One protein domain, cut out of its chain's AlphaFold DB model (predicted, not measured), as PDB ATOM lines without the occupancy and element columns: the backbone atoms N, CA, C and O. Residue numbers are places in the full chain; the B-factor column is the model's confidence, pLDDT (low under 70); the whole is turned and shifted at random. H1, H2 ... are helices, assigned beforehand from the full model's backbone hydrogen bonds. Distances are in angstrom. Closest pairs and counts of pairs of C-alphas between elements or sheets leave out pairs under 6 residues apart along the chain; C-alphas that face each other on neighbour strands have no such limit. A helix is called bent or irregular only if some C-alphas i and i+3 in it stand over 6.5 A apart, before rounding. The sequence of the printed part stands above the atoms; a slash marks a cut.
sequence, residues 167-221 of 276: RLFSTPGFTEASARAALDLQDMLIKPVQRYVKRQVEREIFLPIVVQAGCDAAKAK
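Overview. This is residues 167 to 221 of the 276 residues of an uncharacterized protein of Crenarchaeota archaeon (UniProt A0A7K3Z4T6). One long helix, H2, makes the length of a rod, with a kink of 32 degrees near residue 190; beside its two ends lie short helices reached by tight turns that fold back, H1 near the first residues of H2 and H3 near its last ones. The 55 printed residues hold three named helices, H1, H2 and H3 in order, and no named strand: all helix. The whole is extended, with a radius of gyration of the C-alphas of 19.4 A and spans of 58 by 18 by 13 A.

Along the chain. Find C-alpha 176 at (30.340, -8.777, 6.654); from there H2, residues 176 to 212, runs 49.8 A to C-alpha 212 at (45.545, -26.016, -37.530). It is neither bent nor irregular, but only just: C-alphas 204 and 207 are 6.4 A apart. H1 is residues 167 to 170, H3 residues 217 to 220.

Arrangement. H2 and H3 touch only at the corner, H2 with residues 207 to 211 alone; their closest C-alphas, of Val 210 and Ala 217, are 6.0 A apart. H1 and H2 are close but not clearly touching, the closest C-alphas, of Leu 168 and Ala 179, 6.9 A apart. H1 and H3 are apart. In H2, 27 of 33 O i to N i+4 pairs are within hydrogen-bond range; H1 and H3 are too short for such a pair.

Size, cuts and confidence. The C-alphas farthest apart, of Gly 173 and Gly 214, are 58.5 A apart. The printed part has no cut, both links are tight, and no printed residue is under 70 in pLDDT.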
ATOM      1  N   ARG A 167      41.402 -17.399   8.103       77.44
ATOM      2  CA  ARG A 167      41.165 -16.607   9.309       77.44
ATOM      3  C   ARG A 167      39.700 -16.194   9.450       77.44
ATOM      4  O   ARG A 167      39.198 -16.194  10.570       77.44
ATOM      5  N   LEU A 168      39.012 -15.920   8.337       79.06
ATOM      6  CA  LEU A 168      37.573 -15.624   8.332       79.06
ATOM      7  C   LEU A 168      36.740 -16.792   8.876       79.06
ATOM      8  O   LEU A 168      35.702 -16.558   9.486       79.06
ATOM      9  N   PHE A 169      37.195 -18.034   8.681       77.12
ATOM     10  CA  PHE A 169      36.512 -19.225   9.195       77.12
ATOM     11  C   PHE A 169      36.911 -19.576  10.634       77.12
ATOM     12  O   PHE A 169      36.091 -20.114  11.374       77.12
ATOM     13  N   SER A 170      38.161 -19.317  11.032       76.62
ATOM     14  CA  SER A 170      38.700 -19.801  12.310       76.62
ATOM     15  C   SER A 170      38.575 -18.821  13.476       76.62
ATOM     16  O   SER A 170      38.549 -19.257  14.624       76.62
ATOM     17  N   THR A 171      38.571 -17.507  13.226       76.44
ATOM     18  CA  THR A 171      38.608 -16.500  14.298       76.44
ATOM     19  C   THR A 171      37.243 -15.821  14.447       76.44
ATOM     20  O   THR A 171      36.781 -15.183  13.501       76.44
ATOM     21  N   PRO A 172      36.590 -15.904  15.620       71.44
ATOM     22  CA  PRO A 172      35.342 -15.189  15.864       71.44
ATOM     23  C   PRO A 172      35.576 -13.669  15.882       71.44
ATOM     24  O   PRO A 172      36.595 -13.201  16.385       71.44
ATOM     25  N   GLY A 173      34.623 -12.896  15.348       71.62
ATOM     26  CA  GLY A 173      34.656 -11.424  15.374       71.62
ATOM     27  C   GLY A 173      34.766 -10.724  14.014       71.62
ATOM     28  O   GLY A 173      34.852  -9.498  13.983       71.62
ATOM     29  N   PHE A 174      34.735 -11.450  12.893       76.94
ATOM     30  CA  PHE A 174      34.637 -10.823  11.572       76.94
ATOM     31  C   PHE A 174      33.202 -10.395  11.255       76.94
ATOM     32  O   PHE A 174      32.245 -11.141  11.457       76.94
ATOM     33  N   THR A 175      33.064  -9.181  10.728       84.62
ATOM     34  CA  THR A 175      31.808  -8.633  10.204       84.62
ATOM     35  C   THR A 175      31.728  -8.833   8.691       84.62
ATOM     36  O   THR A 175      32.747  -9.030   8.022       84.62
ATOM     37  N   GLU A 176      30.534  -8.707   8.111       83.38
ATOM     38  CA  GLU A 176      30.340  -8.777   6.654       83.38
ATOM     39  C   GLU A 176      31.253  -7.797   5.892       83.38
ATOM     40  O   GLU A 176      31.845  -8.155   4.875       83.38
ATOM     41  N   ALA A 177      31.446  -6.585   6.426       83.69
ATOM     42  CA  ALA A 177      32.328  -5.581   5.834       83.69
ATOM     43  C   ALA A 177      33.785  -6.065   5.744       83.69
ATOM     44  O   ALA A 177      34.438  -5.899   4.715       83.69
ATOM     45  N   SER A 178      34.287  -6.713   6.800       80.56
ATOM     46  CA  SER A 178      35.643  -7.269   6.808       80.56
ATOM     47  C   SER A 178      35.806  -8.468   5.867       80.56
ATOM     48  O   SER A 178      36.856  -8.611   5.241       80.56
ATOM     49  N   ALA A 179      34.760  -9.284   5.699       82.75
ATOM     50  CA  ALA A 179      34.760 -10.383   4.740       82.75
ATOM     51  C   ALA A 179      34.786  -9.868   3.289       82.75
ATOM     52  O   ALA A 179      35.559 -10.378   2.480       82.75
ATOM     53  N   ARG A 180      34.014  -8.819   2.968       85.00
ATOM     54  CA  ARG A 180      34.048  -8.181   1.638       85.00
ATOM     55  C   ARG A 180      35.417  -7.587   1.318       85.00
ATOM     56  O   ARG A 180      35.973  -7.897   0.272       85.00
ATOM     57  N   ALA A 181      36.009  -6.838   2.250       84.94
ATOM     58  CA  ALA A 181      37.348  -6.278   2.060       84.94
ATOM     59  C   ALA A 181      38.419  -7.364   1.826       84.94
ATOM     60  O   ALA A 181      39.342  -7.179   1.033       84.94
ATOM     61  N   ALA A 182      38.293  -8.515   2.496       83.25
ATOM     62  CA  ALA A 182      39.180  -9.654   2.290       83.25
ATOM     63  C   ALA A 182      39.026 -10.279   0.890       83.25
ATOM     64  O   ALA A 182      40.036 -10.621   0.271       83.25
ATOM     65  N   LEU A 183      37.793 -10.394   0.380       84.31
ATOM     66  CA  LEU A 183      37.527 -10.855  -0.987       84.31
ATOM     67  C   LEU A 183      38.103  -9.887  -2.029       84.31
ATOM     68  O   LEU A 183      38.775 -10.336  -2.953       84.31
ATOM     69  N   ASP A 184      37.929  -8.576  -1.842       85.69
ATOM     70  CA  ASP A 184      38.464  -7.553  -2.752       85.69
ATOM     71  C   ASP A 184      39.999  -7.605  -2.841       85.69
ATOM     72  O   ASP A 184      40.584  -7.532  -3.930       85.69
ATOM     73  N   LEU A 185      40.671  -7.780  -1.697       84.12
ATOM     74  CA  LEU A 185      42.127  -7.934  -1.641       84.12
ATOM     75  C   LEU A 185      42.572  -9.219  -2.345       84.12
ATOM     76  O   LEU A 185      43.545  -9.212  -3.100       84.12
ATOM     77  N   GLN A 186      41.847 -10.318  -2.148       84.44
ATOM     78  CA  GLN A 186      42.168 -11.584  -2.795       84.44
ATOM     79  C   GLN A 186      41.970 -11.521  -4.316       84.44
ATOM     80  O   GLN A 186      42.786 -12.045  -5.076       84.44
ATOM     81  N   ASP A 187      40.946 -10.810  -4.776       86.69
ATOM     82  CA  ASP A 187      40.699 -10.529  -6.186       86.69
ATOM     83  C   ASP A 187      41.866  -9.782  -6.845       86.69
ATOM     84  O   ASP A 187      42.214 -10.056  -7.999       86.69
ATOM     85  N   MET A 188      42.509  -8.864  -6.113       86.00
ATOM     86  CA  MET A 188      43.703  -8.152  -6.577       86.00
ATOM     87  C   MET A 188      44.870  -9.106  -6.878       86.00
ATOM     88  O   MET A 188      45.643  -8.833  -7.797       86.00
ATOM     89  N   LEU A 189      44.971 -10.234  -6.165       85.12
ATOM     90  CA  LEU A 189      46.005 -11.259  -6.356       85.12
ATOM     91  C   LEU A 189      45.602 -12.308  -7.406       85.12
ATOM     92  O   LEU A 189      46.411 -12.708  -8.246       85.12
ATOM     93  N   ILE A 190      44.327 -12.711  -7.423       87.50
ATOM     94  CA  ILE A 190      43.798 -13.721  -8.351       87.50
ATOM     95  C   ILE A 190      43.739 -13.186  -9.789       87.50
ATOM     96  O   ILE A 190      44.143 -13.886 -10.725       87.50
ATOM     97  N   LYS A 191      43.273 -11.946 -10.003       89.00
ATOM     98  CA  LYS A 191      43.096 -11.362 -11.350       89.00
ATOM     99  C   LYS A 191      44.395 -11.341 -12.173       89.00
ATOM    100  O   LYS A 191      44.350 -11.697 -13.354       89.00
ATOM    101  N   PRO A 192      45.569 -10.952 -11.634       88.50
ATOM    102  CA  PRO A 192      46.851 -11.092 -12.323       88.50
ATOM    103  C   PRO A 192      47.169 -12.524 -12.763       88.50
ATOM    104  O   PRO A 192      47.532 -12.718 -13.925       88.50
ATOM    105  N   VAL A 193      46.987 -13.515 -11.884       88.12
ATOM    106  CA  VAL A 193      47.251 -14.932 -12.190       88.12
ATOM    107  C   VAL A 193      46.306 -15.432 -13.280       88.12
ATOM    108  O   VAL A 193      46.756 -16.004 -14.272       88.12
ATOM    109  N   GLN A 194      45.011 -15.131 -13.168       90.19
ATOM    110  CA  GLN A 194      44.026 -15.417 -14.211       90.19
ATOM    111  C   GLN A 194      44.439 -14.789 -15.546       90.19
ATOM    112  O   GLN A 194      44.519 -15.481 -16.560       90.19
ATOM    113  N   ARG A 195      44.789 -13.496 -15.571       88.88
ATOM    114  CA  ARG A 195      45.259 -12.822 -16.795       88.88
ATOM    115  C   ARG A 195      46.500 -13.483 -17.386       88.88
ATOM    116  O   ARG A 195      46.586 -13.594 -18.608       88.88
ATOM    117  N   TYR A 196      47.448 -13.907 -16.552       88.81
ATOM    118  CA  TYR A 196      48.632 -14.636 -16.997       88.81
ATOM    119  C   TYR A 196      48.240 -15.955 -17.673       88.81
ATOM    120  O   TYR A 196      48.612 -16.176 -18.825       88.81
ATOM    121  N   VAL A 197      47.423 -16.777 -17.008       89.38
ATOM    122  CA  VAL A 197      46.944 -18.059 -17.547       89.38
ATOM    123  C   VAL A 197      46.177 -17.846 -18.852       89.38
ATOM    124  O   VAL A 197      46.491 -18.491 -19.848       89.38
ATOM    125  N   LYS A 198      45.248 -16.884 -18.904       90.81
ATOM    126  CA  LYS A 198      44.514 -16.523 -20.132       90.81
ATOM    127  C   LYS A 198      45.447 -16.181 -21.282       90.81
ATOM    128  O   LYS A 198      45.287 -16.730 -22.365       90.81
ATOM    129  N   ARG A 199      46.442 -15.320 -21.059       88.44
ATOM    130  CA  ARG A 199      47.401 -14.935 -22.108       88.44
ATOM    131  C   ARG A 199      48.215 -16.127 -22.612       88.44
ATOM    132  O   ARG A 199      48.453 -16.214 -23.813       88.44
ATOM    133  N   GLN A 200      48.631 -17.027 -21.720       87.69
ATOM    134  CA  GLN A 200      49.378 -18.226 -22.107       87.69
ATOM    135  C   GLN A 200      48.508 -19.209 -22.891       87.69
ATOM    136  O   GLN A 200      48.915 -19.662 -23.955       87.69
ATOM    137  N   VAL A 201      47.290 -19.485 -22.423       89.50
ATOM    138  CA  VAL A 201      46.345 -20.387 -23.101       89.50
ATOM    139  C   VAL A 201      45.957 -19.846 -24.479       89.50
ATOM    140  O   VAL A 201      46.016 -20.573 -25.468       89.50
ATOM    141  N   GLU A 202      45.617 -18.560 -24.579       89.38
ATOM    142  CA  GLU A 202      45.250 -17.946 -25.860       89.38
ATOM    143  C   GLU A 202      46.400 -18.009 -26.876       89.38
ATOM    144  O   GLU A 202      46.173 -18.264 -28.060       89.38
ATOM    145  N   ARG A 203      47.641 -17.809 -26.420       85.50
ATOM    146  CA  ARG A 203      48.816 -17.755 -27.294       85.50
ATOM    147  C   ARG A 203      49.374 -19.129 -27.660       85.50
ATOM    148  O   ARG A 203      49.713 -19.339 -28.819       85.50
ATOM    149  N   GLU A 204      49.520 -20.029 -26.695       84.31
ATOM    150  CA  GLU A 204      50.220 -21.308 -26.883       84.31
ATOM    151  C   GLU A 204      49.262 -22.469 -27.192       84.31
ATOM    152  O   GLU A 204      49.710 -23.503 -27.674       84.31
ATOM    153  N   ILE A 205      47.951 -22.314 -26.953       84.88
ATOM    154  CA  ILE A 205      46.951 -23.366 -27.210       84.88
ATOM    155  C   ILE A 205      45.948 -22.924 -28.277       84.88
ATOM    156  O   ILE A 205      45.852 -23.560 -29.325       84.88
ATOM    157  N   PHE A 206      45.211 -21.829 -28.062       87.19
ATOM    158  CA  PHE A 206      44.132 -21.444 -28.985       87.19
ATOM    159  C   PHE A 206      44.656 -21.033 -30.356       87.19
ATOM    160  O   PHE A 206      44.132 -21.496 -31.367       87.19
ATOM    161  N   LEU A 207      45.701 -20.204 -30.408       84.56
ATOM    162  CA  LEU A 207      46.278 -19.760 -31.673       84.56
ATOM    163  C   LEU A 207      46.746 -20.947 -32.546       84.56
ATOM    164  O   LEU A 207      46.305 -21.016 -33.694       84.56
ATOM    165  N   PRO A 208      47.541 -21.919 -32.044       82.19
ATOM    166  CA  PRO A 208      47.890 -23.108 -32.821       82.19
ATOM    167  C   PRO A 208      46.688 -23.933 -33.290       82.19
ATOM    168  O   PRO A 208      46.684 -24.371 -34.435       82.19
ATOM    169  N   ILE A 209      45.657 -24.117 -32.457       84.38
ATOM    170  CA  ILE A 209      44.458 -24.890 -32.832       84.38
ATOM    171  C   ILE A 209      43.689 -24.204 -33.965       84.38
ATOM    172  O   ILE A 209      43.268 -24.859 -34.917       84.38
ATOM    173  N   VAL A 210      43.514 -22.883 -33.887       85.31
ATOM    174  CA  VAL A 210      42.797 -22.105 -34.908       85.31
ATOM    175  C   VAL A 210      43.549 -22.142 -36.241       85.31
ATOM    176  O   VAL A 210      42.931 -22.359 -37.281       85.31
ATOM    177  N   VAL A 211      44.880 -22.020 -36.202       83.50
ATOM    178  CA  VAL A 211      45.738 -22.158 -37.389       83.50
ATOM    179  C   VAL A 211      45.671 -23.580 -37.958       83.50
ATOM    180  O   VAL A 211      45.539 -23.744 -39.167       83.50
ATOM    181  N   GLN A 212      45.694 -24.614 -37.108       80.81
ATOM    182  CA  GLN A 212      45.545 -26.016 -37.530       80.81
ATOM    183  C   GLN A 212      44.184 -26.297 -38.179       80.81
ATOM    184  O   GLN A 212      44.104 -27.115 -39.093       80.81
ATOM    185  N   ALA A 213      43.128 -25.605 -37.748       82.81
ATOM    186  CA  ALA A 213      41.800 -25.683 -38.348       82.81
ATOM    187  C   ALA A 213      41.668 -24.893 -39.668       82.81
ATOM    188  O   ALA A 213      40.597 -24.900 -40.270       82.81
ATOM    189  N   GLY A 214      42.726 -24.207 -40.121       83.19
ATOM    190  CA  GLY A 214      42.704 -23.382 -41.332       83.19
ATOM    191  C   GLY A 214      41.939 -22.063 -41.173       83.19
ATOM    192  O   GLY A 214      41.616 -21.412 -42.164       83.19
ATOM    193  N   CYS A 215      41.637 -21.662 -39.938       82.69
ATOM    194  CA  CYS A 215      40.909 -20.438 -39.640       82.69
ATOM    195  C   CYS A 215      41.873 -19.260 -39.435       82.69
ATOM    196  O   CYS A 215      42.958 -19.400 -38.870       82.69
ATOM    197  N   ASP A 216      41.445 -18.063 -39.839       81.06
ATOM    198  CA  ASP A 216      42.191 -16.833 -39.580       81.06
ATOM    199  C   ASP A 216      42.048 -16.424 -38.103       81.06
ATOM    200  O   ASP A 216      40.971 -16.033 -37.635       81.06
ATOM    201  N   ALA A 217      43.154 -16.502 -37.364       74.88
ATOM    202  CA  ALA A 217      43.203 -16.184 -35.942       74.88
ATOM    203  C   ALA A 217      42.817 -14.730 -35.629       74.88
ATOM    204  O   ALA A 217      42.242 -14.463 -34.569       74.88
ATOM    205  N   ALA A 218      43.074 -13.794 -36.549       76.62
ATOM    206  CA  ALA A 218      42.723 -12.389 -36.360       76.62
ATOM    207  C   ALA A 218      41.203 -12.163 -36.399       76.62
ATOM    208  O   ALA A 218      40.684 -11.292 -35.695       76.62
ATOM    209  N   LYS A 219      40.487 -12.973 -37.189       78.00
ATOM    210  CA  LYS A 219      39.024 -12.912 -37.320       78.00
ATOM    211  C   LYS A 219      38.315 -13.710 -36.233       78.00
ATOM    212  O   LYS A 219      37.306 -13.242 -35.716       78.00
ATOM    213  N   ALA A 220      38.855 -14.867 -35.852       78.50
ATOM    214  CA  ALA A 220      38.227 -15.754 -34.875       78.50
ATOM    215  C   ALA A 220      38.177 -15.165 -33.451       78.50
ATOM    216  O   ALA A 220      37.259 -15.488 -32.705       78.50
ATOM    217  N   LYS A 221      39.148 -14.311 -33.069       82.12
ATOM    218  CA  LYS A 221      39.217 -13.608 -31.764       82.12
ATOM    219  C   LYS A 221      38.804 -14.479 -30.562       82.12
ATOM    220  O   LYS A 221      38.077 -14.027 -29.680       82.12
TER     221      LYS A 221